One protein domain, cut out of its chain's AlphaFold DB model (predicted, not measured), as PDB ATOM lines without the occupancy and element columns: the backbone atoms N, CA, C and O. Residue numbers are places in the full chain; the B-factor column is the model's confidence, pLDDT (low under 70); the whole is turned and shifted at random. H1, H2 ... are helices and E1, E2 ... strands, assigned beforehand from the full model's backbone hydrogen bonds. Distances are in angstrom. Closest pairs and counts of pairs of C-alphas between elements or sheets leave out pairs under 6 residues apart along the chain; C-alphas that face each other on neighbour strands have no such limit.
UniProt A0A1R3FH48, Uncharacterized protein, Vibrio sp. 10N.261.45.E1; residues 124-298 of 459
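This is residues 124 to 298 of the 459 residues of an uncharacterized protein of Vibrio sp. 10N.261.45.E1 (UniProt A0A1R3FH48). One very long helix, H1, runs the length of the domain, and its first residues, 124 to 144, stick out free. The shorter helix H5 runs back side by side with H1, and H4 packs on H1 farther along, with the two-stranded hairpin of E1 and E2 over H4, so that a small head of H4, the hairpin, the short H2 and H3 and loops sits on the later part of H1. The printed part has 175 residues with five named helices and two named strands, in the order H1, H2, H3, E1, E2, H4, H5; the sheet, E1 - E2, is antiparallel, and the class is mostly helix. The whole is extended, with a radius of gyration of the C-alphas of 27.6 A and spans of 103 by 36 by 24 A.

H1 is residues 124 to 192, 101.7 A from first to last C-alpha, beginning at C-alpha 124 at (-37.033, -49.317, 15.945) and ending at C-alpha 192 at (-47.778, 13.542, -63.226). H2 is residues 198 to 201 and H3 residues 216 to 219, 5.6 A and 6.0 A long. E1, residues 224 to 229, measures 16.5 A, and E2, residues 232 to 237, 16.6 A. H4, residues 246 to 265, measures 28.9 A. H5, residues 277 to 298, measures 31.9 A and ends at C-alpha 298 at (-33.603, -16.313, 1.371).

H1 is the hub, touching three helices. Its residues 149 to 167 touch H5 at a shallow tilt of 7 degrees, opposite ways; the closest C-alphas, of Glu 156 and Thr 288, are 6.8 A apart. Its residues 170 to 177 touch residues 255 to 263 of H4, opposite ways, at a shallow tilt of 34 degrees, only just short of steep; the closest C-alphas, of Ser 170 and Asn 262, are 5.6 A apart. H1 and H2 only just touch, with 3 pairs of C-alphas within 8 A, the closest those of Ser 182 and Phe 198 at 6.1 A. E1 and E2 form an antiparallel hairpin, with N 227 and O 234 at 2.8 A and N 229 and O 232 at 2.9 A, within hydrogen-bond range. The closest C-alphas of E1 and H4, of Ile 227 and Thr 257, are 6.5 A apart. The closest C-alphas of H3 and E2, of Cys 216 and Cys 233, are 6.8 A apart; H1 and H3 are apart. Every O i to N i+4 pair is within hydrogen-bond range in H1 and H4, and 17 of 18 in H5; H2 and H3 are too short for such a pair.

The C-alphas of Gly 124 and Lys 193, the two farthest apart, are 103.1 A apart. The printed part has no cut. The links H2 to H3 and H4 to H5 are long. The mean pLDDT of the printed part is 83.1, and residues 204 to 224, 230 to 231 and 241 are under 70.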
ATOM      1  N   GLY A 124     -38.245 -49.744  16.650       95.19
ATOM      2  CA  GLY A 124     -37.033 -49.317  15.945       95.19
ATOM      3  C   GLY A 124     -37.270 -49.093  14.448       95.19
ATOM      4  O   GLY A 124     -36.853 -48.080  13.884       95.19
ATOM      5  N   LEU A 125     -38.035 -49.977  13.796       97.38
ATOM      6  CA  LEU A 125     -38.427 -49.797  12.396       97.38
ATOM      7  C   LEU A 125     -39.241 -48.511  12.189       97.38
ATOM      8  O   LEU A 125     -39.017 -47.792  11.216       97.38
ATOM      9  N   ARG A 126     -40.172 -48.203  13.098       97.38
ATOM     10  CA  ARG A 126     -40.988 -46.985  13.030       97.38
ATOM     11  C   ARG A 126     -40.131 -45.727  13.171       97.38
ATOM     12  O   ARG A 126     -40.414 -44.729  12.512       97.38
ATOM     13  N   GLU A 127     -39.112 -45.744  14.023       97.00
ATOM     14  CA  GLU A 127     -38.179 -44.620  14.168       97.00
ATOM     15  C   GLU A 127     -37.385 -44.379  12.883       97.00
ATOM     16  O   GLU A 127     -37.410 -43.269  12.352       97.00
ATOM     17  N   LEU A 128     -36.808 -45.433  12.302       95.88
ATOM     18  CA  LEU A 128     -36.103 -45.344  11.019       95.88
ATOM     19  C   LEU A 128     -37.024 -44.874   9.878       95.88
ATOM     20  O   LEU A 128     -36.614 -44.105   9.006       95.88
ATOM     21  N   GLN A 129     -38.290 -45.300   9.880       96.88
ATOM     22  CA  GLN A 129     -39.286 -44.834   8.911       96.88
ATOM     23  C   GLN A 129     -39.601 -43.343   9.068       96.88
ATOM     24  O   GLN A 129     -39.690 -42.643   8.060       96.88
ATOM     25  N   LYS A 130     -39.697 -42.824  10.298       97.69
ATOM     26  CA  LYS A 130     -39.860 -41.379  10.528       97.69
ATOM     27  C   LYS A 130     -38.670 -40.586   9.990       97.69
ATOM     28  O   LYS A 130     -38.859 -39.551   9.357       97.69
ATOM     29  N   GLU A 131     -37.446 -41.063  10.194       95.88
ATOM     30  CA  GLU A 131     -36.251 -40.418   9.632       95.88
ATOM     31  C   GLU A 131     -36.260 -40.418   8.098       95.88
ATOM     32  O   GLU A 131     -35.865 -39.438   7.457       95.88
ATOM     33  N   LEU A 132     -36.736 -41.508   7.490       97.44
ATOM     34  CA  LEU A 132     -36.922 -41.609   6.047       97.44
ATOM     35  C   LEU A 132     -37.968 -40.606   5.530       97.44
ATOM     36  O   LEU A 132     -37.726 -39.937   4.522       97.44
ATOM     37  N   GLU A 133     -39.099 -40.469   6.223       97.50
ATOM     38  CA  GLU A 133     -40.149 -39.496   5.896       97.50
ATOM     39  C   GLU A 133     -39.622 -38.060   5.962       97.50
ATOM     40  O   GLU A 133     -39.798 -37.292   5.012       97.50
ATOM     41  N   VAL A 134     -38.894 -37.706   7.025       97.50
ATOM     42  CA  VAL A 134     -38.272 -36.382   7.169       97.50
ATOM     43  C   VAL A 134     -37.283 -36.107   6.030       97.50
ATOM     44  O   VAL A 134     -37.296 -35.019   5.444       97.50
ATOM     45  N   ALA A 135     -36.445 -37.082   5.663       95.94
ATOM     46  CA  ALA A 135     -35.531 -36.943   4.529       95.94
ATOM     47  C   ALA A 135     -36.288 -36.732   3.204       95.94
ATOM     48  O   ALA A 135     -35.918 -35.867   2.405       95.94
ATOM     49  N   GLN A 136     -37.385 -37.465   2.988       97.62
ATOM     50  CA  GLN A 136     -38.229 -37.323   1.803       97.62
ATOM     51  C   GLN A 136     -38.908 -35.950   1.741       97.62
ATOM     52  O   GLN A 136     -38.927 -35.317   0.682       97.62
ATOM     53  N   GLU A 137     -39.415 -35.444   2.865       97.69
ATOM     54  CA  GLU A 137     -39.964 -34.091   2.939       97.69
ATOM     55  C   GLU A 137     -38.927 -33.021   2.594       97.69
ATOM     56  O   GLU A 137     -39.254 -32.053   1.905       97.69
ATOM     57  N   ASN A 138     -37.686 -33.177   3.058       96.88
ATOM     58  CA  ASN A 138     -36.611 -32.228   2.773       96.88
ATOM     59  C   ASN A 138     -36.268 -32.193   1.280       96.88
ATOM     60  O   ASN A 138     -36.137 -31.105   0.718       96.88
ATOM     61  N   VAL A 139     -36.226 -33.351   0.610       96.94
ATOM     62  CA  VAL A 139     -36.074 -33.424  -0.854       96.94
ATOM     63  C   VAL A 139     -37.235 -32.717  -1.561       96.94
ATOM     64  O   VAL A 139     -37.005 -31.891  -2.441       96.94
ATOM     65  N   ILE A 140     -38.485 -32.955  -1.144       96.88
ATOM     66  CA  ILE A 140     -39.663 -32.299  -1.742       96.88
ATOM     67  C   ILE A 140     -39.619 -30.777  -1.544       96.88
ATOM     68  O   ILE A 140     -39.894 -30.014  -2.475       96.88
ATOM     69  N   LYS A 141     -39.277 -30.315  -0.335       96.06
ATOM     70  CA  LYS A 141     -39.124 -28.886  -0.023       96.06
ATOM     71  C   LYS A 141     -38.042 -28.261  -0.907       96.06
ATOM     72  O   LYS A 141     -38.287 -27.208  -1.494       96.06
ATOM     73  N   GLN A 142     -36.903 -28.933  -1.069       95.69
ATOM     74  CA  GLN A 142     -35.795 -28.439  -1.885       95.69
ATOM     75  C   GLN A 142     -36.104 -28.456  -3.391       95.69
ATOM     76  O   GLN A 142     -35.766 -27.500  -4.088       95.69
ATOM     77  N   SER A 143     -36.835 -29.458  -3.888       95.88
ATOM     78  CA  SER A 143     -37.317 -29.492  -5.277       95.88
ATOM     79  C   SER A 143     -38.177 -28.269  -5.596       95.88
ATOM     80  O   SER A 143     -37.945 -27.593  -6.594       95.88
ATOM     81  N   LYS A 144     -39.101 -27.894  -4.698       96.56
ATOM     82  CA  LYS A 144     -39.932 -26.687  -4.870       96.56
ATOM     83  C   LYS A 144     -39.103 -25.400  -4.927       96.56
ATOM     84  O   LYS A 144     -39.522 -24.433  -5.570       96.56
ATOM     85  N   VAL A 145     -37.959 -25.357  -4.240       96.38
ATOM     86  CA  VAL A 145     -37.026 -24.222  -4.304       96.38
ATOM     87  C   VAL A 145     -36.373 -24.148  -5.688       96.38
ATOM     88  O   VAL A 145     -36.366 -23.091  -6.322       96.38
ATOM     89  N   ILE A 146     -35.894 -25.283  -6.197       95.88
ATOM     90  CA  ILE A 146     -35.300 -25.385  -7.537       95.88
ATOM     91  C   ILE A 146     -36.323 -25.023  -8.624       95.88
ATOM     92  O   ILE A 146     -36.013 -24.232  -9.516       95.88
ATOM     93  N   ASP A 147     -37.558 -25.515  -8.520       96.44
ATOM     94  CA  ASP A 147     -38.625 -25.236  -9.487       96.44
ATOM     95  C   ASP A 147     -38.945 -23.741  -9.571       96.44
ATOM     96  O   ASP A 147     -39.052 -23.179 -10.664       96.44
ATOM     97  N   LYS A 148     -39.037 -23.058  -8.421       95.38
ATOM     98  CA  LYS A 148     -39.237 -21.602  -8.384       95.38
ATOM     99  C   LYS A 148     -38.061 -20.848  -9.002       95.38
ATOM    100  O   LYS A 148     -38.293 -19.905  -9.758       95.38
ATOM    101  N   TYR A 149     -36.824 -21.267  -8.733       94.75
ATOM    102  CA  TYR A 149     -35.637 -20.675  -9.352       94.75
ATOM    103  C   TYR A 149     -35.677 -20.807 -10.884       94.75
ATOM    104  O   TYR A 149     -35.501 -19.829 -11.615       94.75
ATOM    105  N   ASN A 150     -35.991 -22.004 -11.382       94.75
ATOM    106  CA  ASN A 150     -36.097 -22.284 -12.813       94.75
ATOM    107  C   ASN A 150     -37.273 -21.547 -13.472       94.75
ATOM    108  O   ASN A 150     -37.166 -21.120 -14.624       94.75
ATOM    109  N   ALA A 151     -38.372 -21.329 -12.747       96.19
ATOM    110  CA  ALA A 151     -39.503 -20.543 -13.227       96.19
ATOM    111  C   ALA A 151     -39.132 -19.066 -13.455       96.19
ATOM    112  O   ALA A 151     -39.561 -18.483 -14.452       96.19
ATOM    113  N   ILE A 152     -38.301 -18.468 -12.588       95.06
ATOM    114  CA  ILE A 152     -37.795 -17.093 -12.771       95.06
ATOM    115  C   ILE A 152     -36.979 -17.000 -14.067       95.06
ATOM    116  O   ILE A 152     -37.216 -16.114 -14.892       95.06
ATOM    117  N   LEU A 153     -36.063 -17.949 -14.283       93.12
ATOM    118  CA  LEU A 153     -35.240 -18.008 -15.498       93.12
ATOM    119  C   LEU A 153     -36.083 -18.233 -16.756       93.12
ATOM    120  O   LEU A 153     -35.878 -17.577 -17.775       93.12
ATOM    121  N   THR A 154     -37.070 -19.125 -16.680       95.69
ATOM    122  CA  THR A 154     -37.965 -19.423 -17.804       95.69
ATOM    123  C   THR A 154     -38.811 -18.209 -18.175       95.69
ATOM    124  O   THR A 154     -38.966 -17.908 -19.358       95.69
ATOM    125  N   ARG A 155     -39.319 -17.467 -17.183       95.38
ATOM    126  CA  ARG A 155     -40.085 -16.236 -17.413       95.38
ATOM    127  C   ARG A 155     -39.239 -15.162 -18.096       95.38
ATOM    128  O   ARG A 155     -39.738 -14.498 -19.000       95.38
ATOM    129  N   GLU A 156     -37.977 -14.998 -17.691       94.56
ATOM    130  CA  GLU A 156     -37.053 -14.068 -18.355       94.56
ATOM    131  C   GLU A 156     -36.797 -14.472 -19.806       94.56
ATOM    132  O   GLU A 156     -36.937 -13.629 -20.692       94.56
ATOM    133  N   ARG A 157     -36.529 -15.761 -20.058       94.81
ATOM    134  CA  ARG A 157     -36.320 -16.288 -21.411       94.81
ATOM    135  C   ARG A 157     -37.513 -15.999 -22.322       94.81
ATOM    136  O   ARG A 157     -37.330 -15.410 -23.382       94.81
ATOM    137  N   LEU A 158     -38.728 -16.351 -21.889       96.25
ATOM    138  CA  LEU A 158     -39.954 -16.120 -22.662       96.25
ATOM    139  C   LEU A 158     -40.203 -14.623 -22.903       96.25
ATOM    140  O   LEU A 158     -40.556 -14.212 -24.005       96.25
ATOM    141  N   ALA A 159     -39.981 -13.777 -21.892       95.19
ATOM    142  CA  ALA A 159     -40.118 -12.331 -22.049       95.19
ATOM    143  C   ALA A 159     -39.087 -11.754 -23.032       95.19
ATOM    144  O   ALA A 159     -39.391 -10.809 -23.760       95.19
ATOM    145  N   ARG A 160     -37.876 -12.317 -23.074       93.94
ATOM    146  CA  ARG A 160     -36.845 -11.931 -24.036       93.94
ATOM    147  C   ARG A 160     -37.199 -12.370 -25.454       93.94
ATOM    148  O   ARG A 160     -37.034 -11.558 -26.358       93.94
ATOM    149  N   GLU A 161     -37.699 -13.589 -25.634       95.31
ATOM    150  CA  GLU A 161     -38.191 -14.103 -26.923       95.31
ATOM    151  C   GLU A 161     -39.295 -13.202 -27.487       95.31
ATOM    152  O   GLU A 161     -39.153 -12.706 -28.600       95.31
ATOM    153  N   ASN A 162     -40.283 -12.823 -26.668       96.38
ATOM    154  CA  ASN A 162     -41.321 -11.867 -27.072       96.38
ATOM    155  C   ASN A 162     -40.743 -10.522 -27.552       96.38
ATOM    156  O   ASN A 162     -41.263  -9.908 -28.482       96.38
ATOM    157  N   ILE A 163     -39.662 -10.035 -26.930       95.25
ATOM    158  CA  ILE A 163     -38.997  -8.804 -27.380       95.25
ATOM    159  C   ILE A 163     -38.296  -9.020 -28.732       95.25
ATOM    160  O   ILE A 163     -38.287  -8.095 -29.545       95.25
ATOM    161  N   GLU A 164     -37.696 -10.186 -28.982       95.44
ATOM    162  CA  GLU A 164     -37.104 -10.496 -30.293       95.44
ATOM    163  C   GLU A 164     -38.178 -10.595 -31.387       95.44
ATOM    164  O   GLU A 164     -37.993 -10.030 -32.464       95.44
ATOM    165  N   ASP A 165     -39.333 -11.190 -31.090       96.31
ATOM    166  CA  ASP A 165     -40.470 -11.236 -32.017       96.31
ATOM    167  C   ASP A 165     -41.000  -9.828 -32.329       96.31
ATOM    168  O   ASP A 165     -41.241  -9.475 -33.489       96.31
ATOM    169  N   GLU A 166     -41.115  -8.968 -31.308       95.38
ATOM    170  CA  GLU A 166     -41.459  -7.555 -31.501       95.38
ATOM    171  C   GLU A 166     -40.413  -6.826 -32.368       95.38
ATOM    172  O   GLU A 166     -40.780  -5.978 -33.187       95.38
ATOM    173  N   ILE A 167     -39.121  -7.141 -32.216       94.44
ATOM    174  CA  ILE A 167     -38.039  -6.575 -33.035       94.44
ATOM    175  C   ILE A 167     -38.202  -6.986 -34.500       94.44
ATOM    176  O   ILE A 167     -38.128  -6.119 -35.376       94.44
ATOM    177  N   GLU A 168     -38.414  -8.272 -34.780       95.56
ATOM    178  CA  GLU A 168     -38.595  -8.764 -36.150       95.56
ATOM    179  C   GLU A 168     -39.859  -8.182 -36.794       95.56
ATOM    180  O   GLU A 168     -39.802  -7.680 -37.919       95.56
ATOM    181  N   SER A 169     -40.964  -8.108 -36.050       95.19
ATOM    182  CA  SER A 169     -42.194  -7.449 -36.502       95.19
ATOM    183  C   SER A 169     -41.968  -5.971 -36.849       95.19
ATOM    184  O   SER A 169     -42.355  -5.509 -37.927       95.19
ATOM    185  N   SER A 170     -41.253  -5.220 -36.001       92.62
ATOM    186  CA  SER A 170     -40.900  -3.826 -36.298       92.62
ATOM    187  C   SER A 170     -39.987  -3.690 -37.521       92.62
ATOM    188  O   SER A 170     -40.167  -2.751 -38.297       92.62
ATOM    189  N   LYS A 171     -39.035  -4.608 -37.740       92.81
ATOM    190  CA  LYS A 171     -38.189  -4.611 -38.951       92.81
ATOM    191  C   LYS A 171     -39.011  -4.870 -40.213       92.81
ATOM    192  O   LYS A 171     -38.826  -4.168 -41.206       92.81
ATOM    193  N   LEU A 172     -39.924  -5.840 -40.178       94.81
ATOM    194  CA  LEU A 172     -40.829  -6.133 -41.291       94.81
ATOM    195  C   LEU A 172     -41.744  -4.944 -41.591       94.81
ATOM    196  O   LEU A 172     -41.900  -4.571 -42.754       94.81
ATOM    197  N   LYS A 173     -42.285  -4.287 -40.557       93.31
ATOM    198  CA  LYS A 173     -43.129  -3.104 -40.745       93.31
ATOM    199  C   LYS A 173     -42.367  -1.943 -41.384       93.31
ATOM    200  O   LYS A 173     -42.937  -1.265 -42.232       93.31
ATOM    201  N   LEU A 174     -41.095  -1.733 -41.028       90.56
ATOM    202  CA  LEU A 174     -40.252  -0.734 -41.694       90.56
ATOM    203  C   LEU A 174     -40.084  -1.035 -43.189       90.56
ATOM    204  O   LEU A 174     -40.324  -0.145 -43.997       90.56
ATOM    205  N   ARG A 175     -39.777  -2.287 -43.558       91.00
ATOM    206  CA  ARG A 175     -39.679  -2.701 -44.971       91.00
ATOM    207  C   ARG A 175     -40.998  -2.507 -45.728       91.00
ATOM    208  O   ARG A 175     -40.987  -2.044 -46.861       91.00
ATOM    209  N   SER A 176     -42.133  -2.835 -45.104       93.25
ATOM    210  CA  SER A 176     -43.468  -2.614 -45.690       93.25
ATOM    211  C   SER A 176     -43.707  -1.139 -45.980       93.25
ATOM    212  O   SER A 176     -44.092  -0.791 -47.089       93.25
ATOM    213  N   LEU A 177     -43.422  -0.270 -45.004       91.06
ATOM    214  CA  LEU A 177     -43.570   1.175 -45.162       91.06
ATOM    215  C   LEU A 177     -42.667   1.708 -46.287       91.06
ATOM    216  O   LEU A 177     -43.117   2.511 -47.097       91.06
ATOM    217  N   GLU A 178     -41.414   1.252 -46.372       89.19
ATOM    218  CA  GLU A 178     -40.490   1.635 -47.450       89.19
ATOM    219  C   GLU A 178     -40.999   1.210 -48.837       89.19
ATOM    220  O   GLU A 178     -40.970   2.014 -49.767       89.19
ATOM    221  N   ASN A 179     -41.521  -0.013 -48.967       90.06
ATOM    222  CA  ASN A 179     -42.081  -0.529 -50.219       90.06
ATOM    223  C   ASN A 179     -43.374   0.192 -50.628       90.06
ATOM    224  O   ASN A 179     -43.534   0.542 -51.796       90.06
ATOM    225  N   GLU A 180     -44.285   0.421 -49.675       90.00
ATOM    226  CA  GLU A 180     -45.521   1.187 -49.884       90.00
ATOM    227  C   GLU A 180     -45.192   2.581 -50.422       90.00
ATOM    228  O   GLU A 180     -45.730   2.996 -51.447       90.00
ATOM    229  N   LEU A 181     -44.234   3.265 -49.791       87.88
ATOM    230  CA  LEU A 181     -43.789   4.577 -50.238       87.88
ATOM    231  C   LEU A 181     -43.123   4.531 -51.620       87.88
ATOM    232  O   LEU A 181     -43.345   5.432 -52.424       87.88
ATOM    233  N   SER A 182     -42.302   3.515 -51.909       87.31
ATOM    234  CA  SER A 182     -41.664   3.379 -53.226       87.31
ATOM    235  C   SER A 182     -42.710   3.284 -54.327       87.31
ATOM    236  O   SER A 182     -42.615   3.991 -55.326       87.31
ATOM    237  N   LYS A 183     -43.749   2.480 -54.097       88.56
ATOM    238  CA  LYS A 183     -44.860   2.341 -55.032       88.56
ATOM    239  C   LYS A 183     -45.617   3.659 -55.222       88.56
ATOM    240  O   LYS A 183     -45.859   4.051 -56.355       88.56
ATOM    241  N   GLU A 184     -45.921   4.379 -54.139       85.69
ATOM    242  CA  GLU A 184     -46.587   5.689 -54.230       85.69
ATOM    243  C   GLU A 184     -45.772   6.712 -55.047       85.69
ATOM    244  O   GLU A 184     -46.345   7.548 -55.748       85.69
ATOM    245  N   VAL A 185     -44.438   6.656 -54.988       84.31
ATOM    246  CA  VAL A 185     -43.558   7.515 -55.803       84.31
ATOM    247  C   VAL A 185     -43.629   7.163 -57.277       84.31
ATOM    248  O   VAL A 185     -43.708   8.066 -58.114       84.31
ATOM    249  N   ASP A 186     -43.576   5.871 -57.588       85.44
ATOM    250  CA  ASP A 186     -43.635   5.376 -58.959       85.44
ATOM    251  C   ASP A 186     -44.983   5.731 -59.602       85.44
ATOM    252  O   ASP A 186     -45.007   6.307 -60.695       85.44
ATOM    253  N   ASP A 187     -46.084   5.518 -58.873       85.38
ATOM    254  CA  ASP A 187     -47.442   5.879 -59.291       85.38
ATOM    255  C   ASP A 187     -47.565   7.401 -59.521       85.38
ATOM    256  O   ASP A 187     -48.006   7.847 -60.584       85.38
ATOM    257  N   TYR A 188     -47.084   8.230 -58.583       83.31
ATOM    258  CA  TYR A 188     -47.122   9.691 -58.731       83.31
ATOM    259  C   TYR A 188     -46.310  10.185 -59.937       83.31
ATOM    260  O   TYR A 188     -46.751  11.090 -60.658       83.31
ATOM    261  N   ASN A 189     -45.113   9.629 -60.159       83.94
ATOM    262  CA  ASN A 189     -44.258   9.976 -61.297       83.94
ATOM    263  C   ASN A 189     -44.926   9.630 -62.629       83.94
ATOM    264  O   ASN A 189     -44.856  10.435 -63.565       83.94
ATOM    265  N   PHE A 190     -45.582   8.468 -62.692       85.69
ATOM    266  CA  PHE A 190     -46.344   8.017 -63.849       85.69
ATOM    267  C   PHE A 190     -47.515   8.962 -64.154       85.69
ATOM    268  O   PHE A 190     -47.602   9.488 -65.265       85.69
ATOM    269  N   GLU A 191     -48.356   9.262 -63.160       84.81
ATOM    270  CA  GLU A 191     -49.538  10.122 -63.322       84.81
ATOM    271  C   GLU A 191     -49.184  11.571 -63.691       84.81
ATOM    272  O   GLU A 191     -49.853  12.200 -64.510       84.81
ATOM    273  N   ASN A 192     -48.111  12.118 -63.110       80.19
ATOM    274  CA  ASN A 192     -47.778  13.542 -63.226       80.19
ATOM    275  C   ASN A 192     -46.655  13.844 -64.231       80.19
ATOM    276  O   ASN A 192     -46.246  15.003 -64.341       80.19
ATOM    277  N   LYS A 193     -46.123  12.836 -64.942       82.62
ATOM    278  CA  LYS A 193     -44.965  12.958 -65.857       82.62
ATOM    279  C   LYS A 193     -43.761  13.671 -65.214       82.62
ATOM    280  O   LYS A 193     -43.070  14.467 -65.853       82.62
ATOM    281  N   LYS A 194     -43.518  13.412 -63.927       74.56
ATOM    282  CA  LYS A 194     -42.416  13.996 -63.139       74.56
ATOM    283  C   LYS A 194     -41.305  12.964 -62.906       74.56
ATOM    284  O   LYS A 194     -41.511  11.769 -63.068       74.56
ATOM    285  N   LYS A 195     -40.111  13.438 -62.527       74.00
ATOM    286  CA  LYS A 195     -38.959  12.607 -62.121       74.00
ATOM    287  C   LYS A 195     -38.573  12.882 -60.664       74.00
ATOM    288  O   LYS A 195     -37.503  13.428 -60.402       74.00
ATOM    289  N   ILE A 196     -39.456  12.564 -59.720       78.94
ATOM    290  CA  ILE A 196     -39.113  12.569 -58.290       78.94
ATOM    291  C   ILE A 196     -38.375  11.267 -57.987       78.94
ATOM    292  O   ILE A 196     -38.840  10.194 -58.359       78.94
ATOM    293  N   ARG A 197     -37.222  11.332 -57.321       81.25
ATOM    294  CA  ARG A 197     -36.499  10.120 -56.922       81.25
ATOM    295  C   ARG A 197     -37.064   9.609 -55.600       81.25
ATOM    296  O   ARG A 197     -37.393  10.413 -54.730       81.25
ATOM    297  N   PHE A 198     -37.086   8.289 -55.391       81.25
ATOM    298  CA  PHE A 198     -37.458   7.715 -54.091       81.25
ATOM    299  C   PHE A 198     -36.646   8.334 -52.946       81.25
ATOM    300  O   PHE A 198     -37.212   8.684 -51.922       81.25
ATOM    301  N   SER A 199     -35.348   8.597 -53.138       79.44
ATOM    302  CA  SER A 199     -34.487   9.287 -52.161       79.44
ATOM    303  C   SER A 199     -34.997  10.667 -51.718       79.44
ATOM    304  O   SER A 199     -34.728  11.108 -50.597       79.44
ATOM    305  N   ASP A 200     -35.736  11.361 -52.584       75.50
ATOM    306  CA  ASP A 200     -36.216  12.717 -52.324       75.50
ATOM    307  C   ASP A 200     -37.346  12.699 -51.290       75.50
ATOM    308  O   ASP A 200     -37.413  13.568 -50.415       75.50
ATOM    309  N   VAL A 201     -38.180  11.659 -51.330       75.56
ATOM    310  CA  VAL A 201     -39.323  11.481 -50.428       75.56
ATOM    311  C   VAL A 201     -39.164  10.323 -49.454       75.56
ATOM    312  O   VAL A 201     -40.025  10.146 -48.607       75.56
ATOM    313  N   SER A 202     -38.078   9.554 -49.532       76.56
ATOM    314  CA  SER A 202     -37.868   8.400 -48.668       76.56
ATOM    315  C   SER A 202     -37.927   8.821 -47.207       76.56
ATOM    316  O   SER A 202     -37.510   9.931 -46.823       76.56
ATOM    317  N   PHE A 203     -38.426   7.904 -46.383       74.00
ATOM    318  CA  PHE A 203     -38.299   7.989 -44.943       74.00
ATOM    319  C   PHE A 203     -36.801   7.901 -44.614       74.00
ATOM    320  O   PHE A 203     -36.223   6.826 -44.566       74.00
ATOM    321  N   ALA A 204     -36.134   9.053 -44.559       61.78
ATOM    322  CA  ALA A 204     -34.695   9.156 -44.794       61.78
ATOM    323  C   ALA A 204     -33.816   8.148 -44.021       61.78
ATOM    324  O   ALA A 204     -34.050   7.850 -42.849       61.78
ATOM    325  N   ALA A 205     -32.738   7.740 -44.699       45.75
ATOM    326  CA  ALA A 205     -31.628   6.903 -44.244       45.75
ATOM    327  C   ALA A 205     -30.447   7.712 -43.653       45.75
ATOM    328  O   ALA A 205     -29.302   7.273 -43.703       45.75
ATOM    329  N   HIS A 206     -30.681   8.921 -43.126       43.44
ATOM    330  CA  HIS A 206     -29.609   9.667 -42.464       43.44
ATOM    331  C   HIS A 206     -29.425   9.167 -41.032       43.44
ATOM    332  O   HIS A 206     -30.223   9.459 -40.145       43.44
ATOM    333  N   ASP A 207     -28.328   8.437 -40.834       35.34
ATOM    334  CA  ASP A 207     -27.792   7.943 -39.561       35.34
ATOM    335  C   ASP A 207     -27.450   9.030 -38.530       35.34
ATOM    336  O   ASP A 207     -26.967   8.738 -37.435       35.34
ATOM    337  N   THR A 208     -27.724  10.302 -38.799       40.09
ATOM    338  CA  THR A 208     -27.547  11.332 -37.789       40.09
ATOM    339  C   THR A 208     -28.744  11.351 -36.845       40.09
ATOM    340  O   THR A 208     -29.728  12.073 -37.012       40.09
ATOM    341  N   PHE A 209     -28.562  10.635 -35.734       47.28
ATOM    342  CA  PHE A 209     -29.002  11.013 -34.387       47.28
ATOM    343  C   PHE A 209     -28.565  12.448 -34.009       47.28
ATOM    344  O   PHE A 209     -28.110  12.703 -32.897       47.28
ATOM    345  N   THR A 210     -28.691  13.440 -34.893       43.91
ATOM    346  CA  THR A 210     -28.581  14.846 -34.520       43.91
ATOM    347  C   THR A 210     -29.852  15.207 -33.775       43.91
ATOM    348  O   THR A 210     -30.809  15.756 -34.319       43.91
ATOM    349  N   SER A 211     -29.858  14.863 -32.488       46.50
ATOM    350  CA  SER A 211     -30.691  15.491 -31.484       46.50
ATOM    351  C   SER A 211     -30.426  16.989 -31.545       46.50
ATOM    352  O   SER A 211     -29.544  17.498 -30.854       46.50
ATOM    353  N   ILE A 212     -31.166  17.738 -32.357       49.00
ATOM    354  CA  ILE A 212     -31.124  19.186 -32.207       49.00
ATOM    355  C   ILE A 212     -32.082  19.543 -31.077       49.00
ATOM    356  O   ILE A 212     -33.208  19.994 -31.296       49.00
ATOM    357  N   LYS A 213     -31.626  19.296 -29.839       44.22
ATOM    358  CA  LYS A 213     -32.179  19.930 -28.640       44.22
ATOM    359  C   LYS A 213     -32.184  21.438 -28.923       44.22
ATOM    360  O   LYS A 213     -31.144  22.080 -28.898       44.22
ATOM    361  N   GLY A 214     -33.350  21.977 -29.281       46.25
ATOM    362  CA  GLY A 214     -33.580  23.415 -29.437       46.25
ATOM    363  C   GLY A 214     -33.892  23.952 -30.843       46.25
ATOM    364  O   GLY A 214     -34.507  25.013 -30.915       46.25
ATOM    365  N   SER A 215     -33.583  23.277 -31.964       49.97
ATOM    366  CA  SER A 215     -33.693  23.931 -33.296       49.97
ATOM    367  C   SER A 215     -34.906  23.563 -34.155       49.97
ATOM    368  O   SER A 215     -35.111  24.199 -35.188       49.97
ATOM    369  N   CYS A 216     -35.764  22.620 -33.751       54.41
ATOM    370  CA  CYS A 216     -36.926  22.259 -34.581       54.41
ATOM    371  C   CYS A 216     -37.914  23.417 -34.822       54.41
ATOM    372  O   CYS A 216     -38.731  23.343 -35.734       54.41
ATOM    373  N   LYS A 217     -37.817  24.520 -34.064       50.56
ATOM    374  CA  LYS A 217     -38.558  25.763 -34.332       50.56
ATOM    375  C   LYS A 217     -38.069  26.528 -35.579       50.56
ATOM    376  O   LYS A 217     -38.808  27.375 -36.059       50.56
ATOM    377  N   ARG A 218     -36.874  26.243 -36.125       46.47
ATOM    378  CA  ARG A 218     -36.318  26.932 -37.315       46.47
ATOM    379  C   ARG A 218     -36.907  26.457 -38.651       46.47
ATOM    380  O   ARG A 218     -36.716  27.128 -39.659       46.47
ATOM    381  N   PHE A 219     -37.635  25.341 -38.675       49.09
ATOM    382  CA  PHE A 219     -38.125  24.712 -39.911       49.09
ATOM    383  C   PHE A 219     -39.642  24.855 -40.136       49.09
ATOM    384  O   PHE A 219     -40.246  24.083 -40.873       49.09
ATOM    385  N   THR A 220     -40.275  25.859 -39.529       47.91
ATOM    386  CA  THR A 220     -41.735  26.075 -39.531       47.91
ATOM    387  C   THR A 220     -42.315  26.667 -40.829       47.91
ATOM    388  O   THR A 220     -43.473  27.077 -40.838       47.91
ATOM    389  N   LYS A 221     -41.567  26.699 -41.943       47.25
ATOM    390  CA  LYS A 221     -42.053  27.207 -43.241       47.25
ATOM    391  C   LYS A 221     -42.221  26.075 -44.273       47.25
ATOM    392  O   LYS A 221     -41.256  25.380 -44.595       47.25
ATOM    393  N   GLY A 222     -43.428  25.935 -44.833       58.09
ATOM    394  CA  GLY A 222     -43.753  25.035 -45.958       58.09
ATOM    395  C   GLY A 222     -43.951  23.549 -45.604       58.09
ATOM    396  O   GLY A 222     -44.152  23.217 -44.440       58.09
ATOM    397  N   TYR A 223     -43.890  22.673 -46.627       62.28
ATOM    398  CA  TYR A 223     -44.051  21.195 -46.620       62.28
ATOM    399  C   TYR A 223     -42.997  20.427 -45.780       62.28
ATOM    400  O   TYR A 223     -42.416  19.434 -46.225       62.28
ATOM    401  N   THR A 224     -42.705  20.898 -44.569       68.94
ATOM    402  CA  THR A 224     -41.782  20.259 -43.631       68.94
ATOM    403  C   THR A 224     -42.565  19.447 -42.605       68.94
ATOM    404  O   THR A 224     -43.325  19.993 -41.807       68.94
ATOM    405  N   LEU A 225     -42.363  18.133 -42.599       72.19
ATOM    406  CA  LEU A 225     -42.955  17.216 -41.631       72.19
ATOM    407  C   LEU A 225     -42.028  17.053 -40.443       72.19
ATOM    408  O   LEU A 225     -40.845  16.792 -40.622       72.19
ATOM    409  N   THR A 226     -42.571  17.218 -39.239       73.00
ATOM    410  CA  THR A 226     -41.808  17.146 -37.992       73.00
ATOM    411  C   THR A 226     -42.488  16.194 -37.015       73.00
ATOM    412  O   THR A 226     -43.637  16.425 -36.641       73.00
ATOM    413  N   ILE A 227     -41.777  15.156 -36.574       74.69
ATOM    414  CA  ILE A 227     -42.225  14.185 -35.567       74.69
ATOM    415  C   ILE A 227     -41.318  14.287 -34.343       74.69
ATOM    416  O   ILE A 227     -40.096  14.307 -34.468       74.69
ATOM    417  N   ARG A 228     -41.904  14.359 -33.145       74.06
ATOM    418  CA  ARG A 228     -41.155  14.349 -31.879       74.06
ATOM    419  C   ARG A 228     -41.331  13.003 -31.186       74.06
ATOM    420  O   ARG A 228     -42.462  12.563 -30.997       74.06
ATOM    421  N   LYS A 229     -40.227  12.380 -30.770       74.81
ATOM    422  CA  LYS A 229     -40.239  11.159 -29.953       74.81
ATOM    423  C   LYS A 229     -39.154  11.246 -28.882       74.81
ATOM    424  O   LYS A 229     -37.968  11.348 -29.188       74.81
ATOM    425  N   GLY A 230     -39.569  11.259 -27.616       69.88
ATOM    426  CA  GLY A 230     -38.667  11.556 -26.500       69.88
ATOM    427  C   GLY A 230     -38.033  12.943 -26.650       69.88
ATOM    428  O   GLY A 230     -38.717  13.916 -26.960       69.88
ATOM    429  N   SER A 231     -36.716  13.030 -26.467       69.00
ATOM    430  CA  SER A 231     -35.934  14.250 -26.706       69.00
ATOM    431  C   SER A 231     -35.527  14.457 -28.172       69.00
ATOM    432  O   SER A 231     -34.806  15.409 -28.469       69.00
ATOM    433  N   TYR A 232     -35.942  13.569 -29.077       71.12
ATOM    434  CA  TYR A 232     -35.555  13.592 -30.484       71.12
ATOM    435  C   TYR A 232     -36.648  14.212 -31.341       71.12
ATOM    436  O   TYR A 232     -37.847  14.081 -31.082       71.12
ATOM    437  N   CYS A 233     -36.203  14.905 -32.378       70.12
ATOM    438  CA  CYS A 233     -37.056  15.540 -33.357       70.12
ATOM    439  C   CYS A 233     -36.592  15.101 -34.742       70.12
ATOM    440  O   CYS A 233     -35.416  15.234 -35.069       70.12
ATOM    441  N   PHE A 234     -37.519  14.576 -35.527       73.88
ATOM    442  CA  PHE A 234     -37.292  14.071 -36.870       73.88
ATOM    443  C   PHE A 234     -37.988  15.015 -37.833       73.88
ATOM    444  O   PHE A 234     -39.207  15.167 -37.756       73.88
ATOM    445  N   SER A 235     -37.227  15.673 -38.703       72.44
ATOM    446  CA  SER A 235     -37.775  16.572 -39.711       72.44
ATOM    447  C   SER A 235     -37.430  16.101 -41.120       72.44
ATOM    448  O   SER A 235     -36.317  15.659 -41.394       72.44
ATOM    449  N   LYS A 236     -38.394  16.209 -42.035       75.50
ATOM    450  CA  LYS A 236     -38.196  15.990 -43.471       75.50
ATOM    451  C   LYS A 236     -38.871  17.126 -44.219       75.50
ATOM    452  O   LYS A 236     -40.066  17.362 -44.050       75.50
ATOM    453  N   LYS A 237     -38.099  17.839 -45.033       73.31
ATOM    454  CA  LYS A 237     -38.616  18.851 -45.955       73.31
ATOM    455  C   LYS A 237     -38.798  18.202 -47.320       73.31
ATOM    456  O   LYS A 237     -37.831  17.679 -47.867       73.31
ATOM    457  N   LEU A 238     -40.016  18.227 -47.851       72.44
ATOM    458  CA  LEU A 238     -40.267  17.776 -49.218       72.44
ATOM    459  C   LEU A 238     -39.793  18.854 -50.221       72.44
ATOM    460  O   LEU A 238     -39.923  20.054 -49.932       72.44
ATOM    461  N   PRO A 239     -39.228  18.470 -51.382       71.25
ATOM    462  CA  PRO A 239     -38.871  19.407 -52.445       71.25
ATOM    463  C   PRO A 239     -40.055  20.289 -52.862       71.25
ATOM    464  O   PRO A 239     -41.194  19.837 -52.912       71.25
ATOM    465  N   HIS A 240     -39.794  21.551 -53.213       70.94
ATOM    466  CA  HIS A 240     -40.841  22.515 -53.597       70.94
ATOM    467  C   HIS A 240     -41.596  22.138 -54.884       70.94
ATOM    468  O   HIS A 240     -42.694  22.636 -55.125       70.94
ATOM    469  N   SER A 241     -41.026  21.246 -55.697       67.19
ATOM    470  CA  SER A 241     -41.645  20.676 -56.899       67.19
ATOM    471  C   SER A 241     -42.733  19.631 -56.599       67.19
ATOM    472  O   SER A 241     -43.534  19.305 -57.487       67.19
ATOM    473  N   ILE A 242     -42.790  19.124 -55.363       70.69
ATOM    474  CA  ILE A 242     -43.808  18.180 -54.903       70.69
ATOM    475  C   ILE A 242     -45.002  18.972 -54.372       70.69
ATOM    476  O   ILE A 242     -44.909  19.675 -53.367       70.69
ATOM    477  N   LYS A 243     -46.140  18.847 -55.058       73.44
ATOM    478  CA  LYS A 243     -47.436  19.353 -54.602       73.44
ATOM    479  C   LYS A 243     -48.318  18.137 -54.357       73.44
ATOM    480  O   LYS A 243     -48.655  17.453 -55.319       73.44
ATOM    481  N   LEU A 244     -48.612  17.871 -53.089       72.69
ATOM    482  CA  LEU A 244     -49.507  16.798 -52.664       72.69
ATOM    483  C   LEU A 244     -50.895  17.372 -52.391       72.69
ATOM    484  O   LEU A 244     -51.016  18.482 -51.857       72.69
ATOM    485  N   THR A 245     -51.937  16.606 -52.691       80.75
ATOM    486  CA  THR A 245     -53.276  16.891 -52.173       80.75
ATOM    487  C   THR A 245     -53.289  16.764 -50.646       80.75
ATOM    488  O   THR A 245     -52.411  16.154 -50.025       80.75
ATOM    489  N   ARG A 246     -54.308  17.333 -49.990       79.69
ATOM    490  CA  ARG A 246     -54.447  17.246 -48.525       79.69
ATOM    491  C   ARG A 246     -54.483  15.791 -48.033       79.69
ATOM    492  O   ARG A 246     -53.940  15.493 -46.972       79.69
ATOM    493  N   ASN A 247     -55.102  14.900 -48.806       80.94
ATOM    494  CA  ASN A 247     -55.226  13.487 -48.462       80.94
ATOM    495  C   ASN A 247     -53.893  12.745 -48.613       80.94
ATOM    496  O   ASN A 247     -53.496  12.046 -47.683       80.94
ATOM    497  N   GLU A 248     -53.173  12.949 -49.718       79.00
ATOM    498  CA  GLU A 248     -51.821  12.400 -49.923       79.00
ATOM    499  C   GLU A 248     -50.856  12.849 -48.824       79.00
ATOM    500  O   GLU A 248     -50.168  12.033 -48.216       79.00
ATOM    501  N   PHE A 249     -50.861  14.145 -48.496       79.56
ATOM    502  CA  PHE A 249     -50.016  14.678 -47.431       79.56
ATOM    503  C   PHE A 249     -50.320  14.032 -46.072       79.56
ATOM    504  O   PHE A 249     -49.404  13.724 -45.308       79.56
ATOM    505  N   ASN A 250     -51.600  13.800 -45.761       82.62
ATOM    506  CA  ASN A 250     -52.001  13.139 -44.521       82.62
ATOM    507  C   ASN A 250     -51.556  11.669 -44.470       82.62
ATOM    508  O   ASN A 250     -51.061  11.245 -43.425       82.62
ATOM    509  N   ARG A 251     -51.678  10.913 -45.571       83.44
ATOM    510  CA  ARG A 251     -51.198   9.520 -45.645       83.44
ATOM    511  C   ARG A 251     -49.686   9.445 -45.473       83.44
ATOM    512  O   ARG A 251     -49.208   8.742 -44.585       83.44
ATOM    513  N   TYR A 252     -48.944  10.266 -46.217       82.62
ATOM    514  CA  TYR A 252     -47.491  10.343 -46.091       82.62
ATOM    515  C   TYR A 252     -47.077  10.714 -44.658       82.62
ATOM    516  O   TYR A 252     -46.173  10.111 -44.082       82.62
ATOM    517  N   LYS A 253     -47.768  11.673 -44.023       83.12
ATOM    518  CA  LYS A 253     -47.520  12.045 -42.622       83.12
ATOM    519  C   LYS A 253     -47.747  10.875 -41.661       83.12
ATOM    520  O   LYS A 253     -46.958  10.705 -40.730       83.12
ATOM    521  N   GLN A 254     -48.807  10.091 -41.851       87.44
ATOM    522  CA  GLN A 254     -49.089   8.910 -41.032       87.44
ATOM    523  C   GLN A 254     -48.007   7.836 -41.211       87.44
ATOM    524  O   GLN A 254     -47.445   7.392 -40.210       87.44
ATOM    525  N   GLY A 255     -47.651   7.495 -42.454       87.38
ATOM    526  CA  GLY A 255     -46.576   6.545 -42.762       87.38
ATOM    527  C   GLY A 255     -45.228   6.987 -42.189       87.38
ATOM    528  O   GLY A 255     -44.570   6.222 -41.485       87.38
ATOM    529  N   PHE A 256     -44.871   8.264 -42.360       84.75
ATOM    530  CA  PHE A 256     -43.658   8.842 -41.777       84.75
ATOM    531  C   PHE A 256     -43.665   8.771 -40.245       84.75
ATOM    532  O   PHE A 256     -42.651   8.440 -39.637       84.75
ATOM    533  N   THR A 257     -44.809   9.020 -39.601       85.62
ATOM    534  CA  THR A 257     -44.937   8.882 -38.141       85.62
ATOM    535  C   THR A 257     -44.682   7.438 -37.707       85.62
ATOM    536  O   THR A 257     -43.845   7.210 -36.835       85.62
ATOM    537  N   GLN A 258     -45.335   6.461 -38.346       89.50
ATOM    538  CA  GLN A 258     -45.158   5.037 -38.034       89.50
ATOM    539  C   GLN A 258     -43.722   4.559 -38.281       89.50
ATOM    540  O   GLN A 258     -43.184   3.788 -37.481       89.50
ATOM    541  N   TYR A 259     -43.082   5.031 -39.352       88.38
ATOM    542  CA  TYR A 259     -41.682   4.734 -39.647       88.38
ATOM    543  C   TYR A 259     -40.769   5.227 -38.519       88.38
ATOM    544  O   TYR A 259     -39.988   4.452 -37.963       88.38
ATOM    545  N   ILE A 260     -40.918   6.493 -38.112       84.88
ATOM    546  CA  ILE A 260     -40.127   7.081 -37.024       84.88
ATOM    547  C   ILE A 260     -40.343   6.334 -35.705       84.88
ATOM    548  O   ILE A 260     -39.381   6.087 -34.978       84.88
ATOM    549  N   GLU A 261     -41.574   5.930 -35.387       87.19
ATOM    550  CA  GLU A 261     -41.855   5.180 -34.161       87.19
ATOM    551  C   GLU A 261     -41.188   3.801 -34.132       87.19
ATOM    552  O   GLU A 261     -40.582   3.442 -33.119       87.19
ATOM    553  N   ASN A 262     -41.254   3.043 -35.230       89.25
ATOM    554  CA  ASN A 262     -40.606   1.731 -35.322       89.25
ATOM    555  C   ASN A 262     -39.077   1.857 -35.327       89.25
ATOM    556  O   ASN A 262     -38.391   1.123 -34.612       89.25
ATOM    557  N   ARG A 263     -38.527   2.836 -36.058       86.69
ATOM    558  CA  ARG A 263     -37.080   3.090 -36.090       86.69
ATOM    559  C   ARG A 263     -36.552   3.516 -34.720       86.69
ATOM    560  O   ARG A 263     -35.523   3.008 -34.288       86.69
ATOM    561  N   TYR A 264     -37.284   4.375 -34.007       85.06
ATOM    562  CA  TYR A 264     -36.937   4.780 -32.645       85.06
ATOM    563  C   TYR A 264     -36.857   3.569 -31.705       85.06
ATOM    564  O   TYR A 264     -35.872   3.438 -30.976       85.06
ATOM    565  N   LYS A 265     -37.829   2.644 -31.757       89.31
ATOM    566  CA  LYS A 265     -37.815   1.426 -30.925       89.31
ATOM    567  C   LYS A 265     -36.590   0.539 -31.188       89.31
ATOM    568  O   LYS A 265     -36.039  -0.021 -30.246       89.31
ATOM    569  N   LEU A 266     -36.135   0.445 -32.439       89.12
ATOM    570  CA  LEU A 266     -34.985  -0.371 -32.864       89.12
ATOM    571  C   LEU A 266     -33.607   0.266 -32.592       89.12
ATOM    572  O   LEU A 266     -32.579  -0.339 -32.902       89.12
ATOM    573  N   THR A 267     -33.567   1.474 -32.027       83.94
ATOM    574  CA  THR A 267     -32.328   2.217 -31.749       83.94
ATOM    575  C   THR A 267     -31.361   1.442 -30.853       83.94
ATOM    576  O   THR A 267     -31.756   0.958 -29.793       83.94
ATOM    577  N   LYS A 268     -30.073   1.414 -31.236       79.88
ATOM    578  CA  LYS A 268     -28.979   0.750 -30.505       79.88
ATOM    579  C   LYS A 268     -28.028   1.672 -29.730       79.88
ATOM    580  O   LYS A 268     -26.832   1.413 -29.672       79.88
ATOM    581  N   SER A 269     -28.536   2.755 -29.151       75.06
ATOM    582  CA  SER A 269     -27.704   3.726 -28.427       75.06
ATOM    583  C   SER A 269     -27.157   3.184 -27.100       75.06
ATOM    584  O   SER A 269     -27.780   2.338 -26.456       75.06
ATOM    585  N   HIS A 270     -26.040   3.759 -26.644       73.75
ATOM    586  CA  HIS A 270     -25.530   3.590 -25.286       73.75
ATOM    587  C   HIS A 270     -25.328   4.971 -24.630       73.75
ATOM    588  O   HIS A 270     -24.545   5.762 -25.158       73.75
ATOM    589  N   PRO A 271     -26.021   5.303 -23.522       79.94
ATOM    590  CA  PRO A 271     -27.038   4.503 -22.831       79.94
ATOM    591  C   PRO A 271     -28.304   4.273 -23.679       79.94
ATOM    592  O   PRO A 271     -28.564   4.983 -24.655       79.94
ATOM    593  N   ALA A 272     -29.092   3.259 -23.313       84.25
ATOM    594  CA  ALA A 272     -30.319   2.893 -24.016       84.25
ATOM    595  C   ALA A 272     -31.363   4.025 -23.978       84.25
ATOM    596  O   ALA A 272     -31.593   4.634 -22.931       84.25
ATOM    597  N   LEU A 273     -32.032   4.300 -25.105       84.69
ATOM    598  CA  LEU A 273     -33.123   5.279 -25.121       84.69
ATOM    599  C   LEU A 273     -34.374   4.710 -24.462       84.69
ATOM    600  O   LEU A 273     -34.810   3.613 -24.812       84.69
ATOM    601  N   LYS A 274     -35.014   5.505 -23.597       86.88
ATOM    602  CA  LYS A 274     -36.282   5.130 -22.965       86.88
ATOM    603  C   LYS A 274     -37.320   4.741 -24.025       86.88
ATOM    604  O   LYS A 274     -37.599   5.527 -24.938       86.88
ATOM    605  N   GLY A 275     -37.890   3.546 -23.887       84.75
ATOM    606  CA  GLY A 275     -38.883   2.984 -24.808       84.75
ATOM    607  C   GLY A 275     -38.311   2.268 -26.039       84.75
ATOM    608  O   GLY A 275     -39.092   1.805 -26.869       84.75
ATOM    609  N   SER A 276     -36.983   2.162 -26.168       91.00
ATOM    610  CA  SER A 276     -36.337   1.282 -27.151       91.00
ATOM    611  C   SER A 276     -36.371  -0.183 -26.709       91.00
ATOM    612  O   SER A 276     -36.550  -0.490 -25.529       91.00
ATOM    613  N   TYR A 277     -36.159  -1.110 -27.643       93.44
ATOM    614  CA  TYR A 277     -36.050  -2.534 -27.325       93.44
ATOM    615  C   TYR A 277     -34.831  -2.856 -26.460       93.44
ATOM    616  O   TYR A 277     -34.899  -3.768 -25.641       93.44
ATOM    617  N   ILE A 278     -33.740  -2.096 -26.585       91.06
ATOM    618  CA  ILE A 278     -32.573  -2.259 -25.708       91.06
ATOM    619  C   ILE A 278     -32.898  -1.800 -24.287       91.06
ATOM    620  O   ILE A 278     -32.587  -2.526 -23.349       91.06
ATOM    621  N   ASP A 279     -33.614  -0.686 -24.116       93.19
ATOM    622  CA  ASP A 279     -34.106  -0.261 -22.795       93.19
ATOM    623  C   ASP A 279     -35.055  -1.307 -22.185       93.19
ATOM    624  O   ASP A 279     -34.902  -1.662 -21.018       93.19
ATOM    625  N   LYS A 280     -35.968  -1.891 -22.977       94.69
ATOM    626  CA  LYS A 280     -36.818  -3.006 -22.517       94.69
ATOM    627  C   LYS A 280     -35.991  -4.211 -22.045       94.69
ATOM    628  O   LYS A 280     -36.255  -4.732 -20.962       94.69
ATOM    629  N   LYS A 281     -34.989  -4.645 -22.824       93.69
ATOM    630  CA  LYS A 281     -34.099  -5.767 -22.461       93.69
ATOM    631  C   LYS A 281     -33.282  -5.459 -21.201       93.69
ATOM    632  O   LYS A 281     -33.184  -6.307 -20.317       93.69
ATOM    633  N   ASP A 282     -32.754  -4.243 -21.071       92.81
ATOM    634  CA  ASP A 282     -31.999  -3.813 -19.889       92.81
ATOM    635  C   ASP A 282     -32.875  -3.760 -18.632       92.81
ATOM    636  O   ASP A 282     -32.454  -4.201 -17.559       92.81
ATOM    637  N   GLN A 283     -34.105  -3.252 -18.747       94.00
ATOM    638  CA  GLN A 283     -35.077  -3.244 -17.652       94.00
ATOM    639  C   GLN A 283     -35.466  -4.662 -17.231       94.00
ATOM    640  O   GLN A 283     -35.492  -4.940 -16.031       94.00
ATOM    641  N   LEU A 284     -35.717  -5.561 -18.191       95.38
ATOM    642  CA  LEU A 284     -35.988  -6.975 -17.926       95.38
ATOM    643  C   LEU A 284     -34.819  -7.613 -17.164       95.38
ATOM    644  O   LEU A 284     -35.013  -8.121 -16.063       95.38
ATOM    645  N   ARG A 285     -33.588  -7.466 -17.671       93.12
ATOM    646  CA  ARG A 285     -32.377  -8.005 -17.035       93.12
ATOM    647  C   ARG A 285     -32.179  -7.484 -15.611       93.12
ATOM    648  O   ARG A 285     -31.812  -8.251 -14.724       93.12
ATOM    649  N   LYS A 286     -32.395  -6.184 -15.375       94.25
ATOM    650  CA  LYS A 286     -32.292  -5.583 -14.034       94.25
ATOM    651  C   LYS A 286     -33.350  -6.142 -13.084       94.25
ATOM    652  O   LYS A 286     -33.003  -6.511 -11.968       94.25
ATOM    653  N   ARG A 287     -34.607  -6.249 -13.528       95.38
ATOM    654  CA  ARG A 287     -35.702  -6.822 -12.728       95.38
ATOM    655  C   ARG A 287     -35.427  -8.278 -12.363       95.38
ATOM    656  O   ARG A 287     -35.468  -8.604 -11.184       95.38
ATOM    657  N   THR A 288     -35.053  -9.112 -13.334       95.12
ATOM    658  CA  THR A 288     -34.720 -10.523 -13.086       95.12
ATOM    659  C   THR A 288     -33.531 -10.666 -12.139       95.12
ATOM    660  O   THR A 288     -33.563 -11.503 -11.248       95.12
ATOM    661  N   ARG A 289     -32.492  -9.826 -12.266       94.94
ATOM    662  CA  ARG A 289     -31.361  -9.827 -11.322       94.94
ATOM    663  C   ARG A 289     -31.787  -9.519  -9.889       94.94
ATOM    664  O   ARG A 289     -31.290 -10.164  -8.978       94.94
ATOM    665  N   ILE A 290     -32.686  -8.554  -9.696       96.19
ATOM    666  CA  ILE A 290     -33.220  -8.216  -8.370       96.19
ATOM    667  C   ILE A 290     -34.062  -9.375  -7.822       96.19
ATOM    668  O   ILE A 290     -33.904  -9.735  -6.660       96.19
ATOM    669  N   GLU A 291     -34.912  -9.988  -8.653       96.12
ATOM    670  CA  GLU A 291     -35.737 -11.142  -8.264       96.12
ATOM    671  C   GLU A 291     -34.867 -12.343  -7.859       96.12
ATOM    672  O   GLU A 291     -35.068 -12.903  -6.784       96.12
ATOM    673  N   ILE A 292     -33.843 -12.680  -8.656       95.06
ATOM    674  CA  ILE A 292     -32.874 -13.740  -8.334       95.06
ATOM    675  C   ILE A 292     -32.116 -13.410  -7.050       95.06
ATOM    676  O   ILE A 292     -32.062 -14.251  -6.163       95.06
ATOM    677  N   ALA A 293     -31.572 -12.197  -6.911       94.31
ATOM    678  CA  ALA A 293     -30.835 -11.812  -5.708       94.31
ATOM    679  C   ALA A 293     -31.718 -11.886  -4.450       94.31
ATOM    680  O   ALA A 293     -31.293 -12.405  -3.424       94.31
ATOM    681  N   SER A 294     -32.974 -11.433  -4.534       95.25
ATOM    682  CA  SER A 294     -33.935 -11.567  -3.433       95.25
ATOM    683  C   SER A 294     -34.230 -13.029  -3.107       95.25
ATOM    684  O   SER A 294     -34.391 -13.370  -1.938       95.25
ATOM    685  N   TYR A 295     -34.314 -13.892  -4.119       95.19
ATOM    686  CA  TYR A 295     -34.578 -15.313  -3.930       95.19
ATOM    687  C   TYR A 295     -33.376 -16.046  -3.315       95.19
ATOM    688  O   TYR A 295     -33.542 -16.846  -2.391       95.19
ATOM    689  N   GLU A 296     -32.167 -15.737  -3.786       94.19
ATOM    690  CA  GLU A 296     -30.908 -16.290  -3.285       94.19
ATOM    691  C   GLU A 296     -30.568 -15.783  -1.875       94.19
ATOM    692  O   GLU A 296     -30.014 -16.533  -1.079       94.19
ATOM    693  N   ASN A 297     -30.976 -14.566  -1.501       94.44
ATOM    694  CA  ASN A 297     -30.828 -14.076  -0.124       94.44
ATOM    695  C   ASN A 297     -31.620 -14.913   0.895       94.44
ATOM    696  O   ASN A 297     -31.198 -15.038   2.041       94.44
ATOM    697  N   VAL A 298     -32.758 -15.486   0.492       94.19
ATOM    698  CA  VAL A 298     -33.603 -16.313   1.371       94.19
ATOM    699  C   VAL A 298     -33.166 -17.780   1.354       94.19
ATOM    700  O   VAL A 298     -33.140 -18.428   2.395       94.19
TER     701      VAL A 298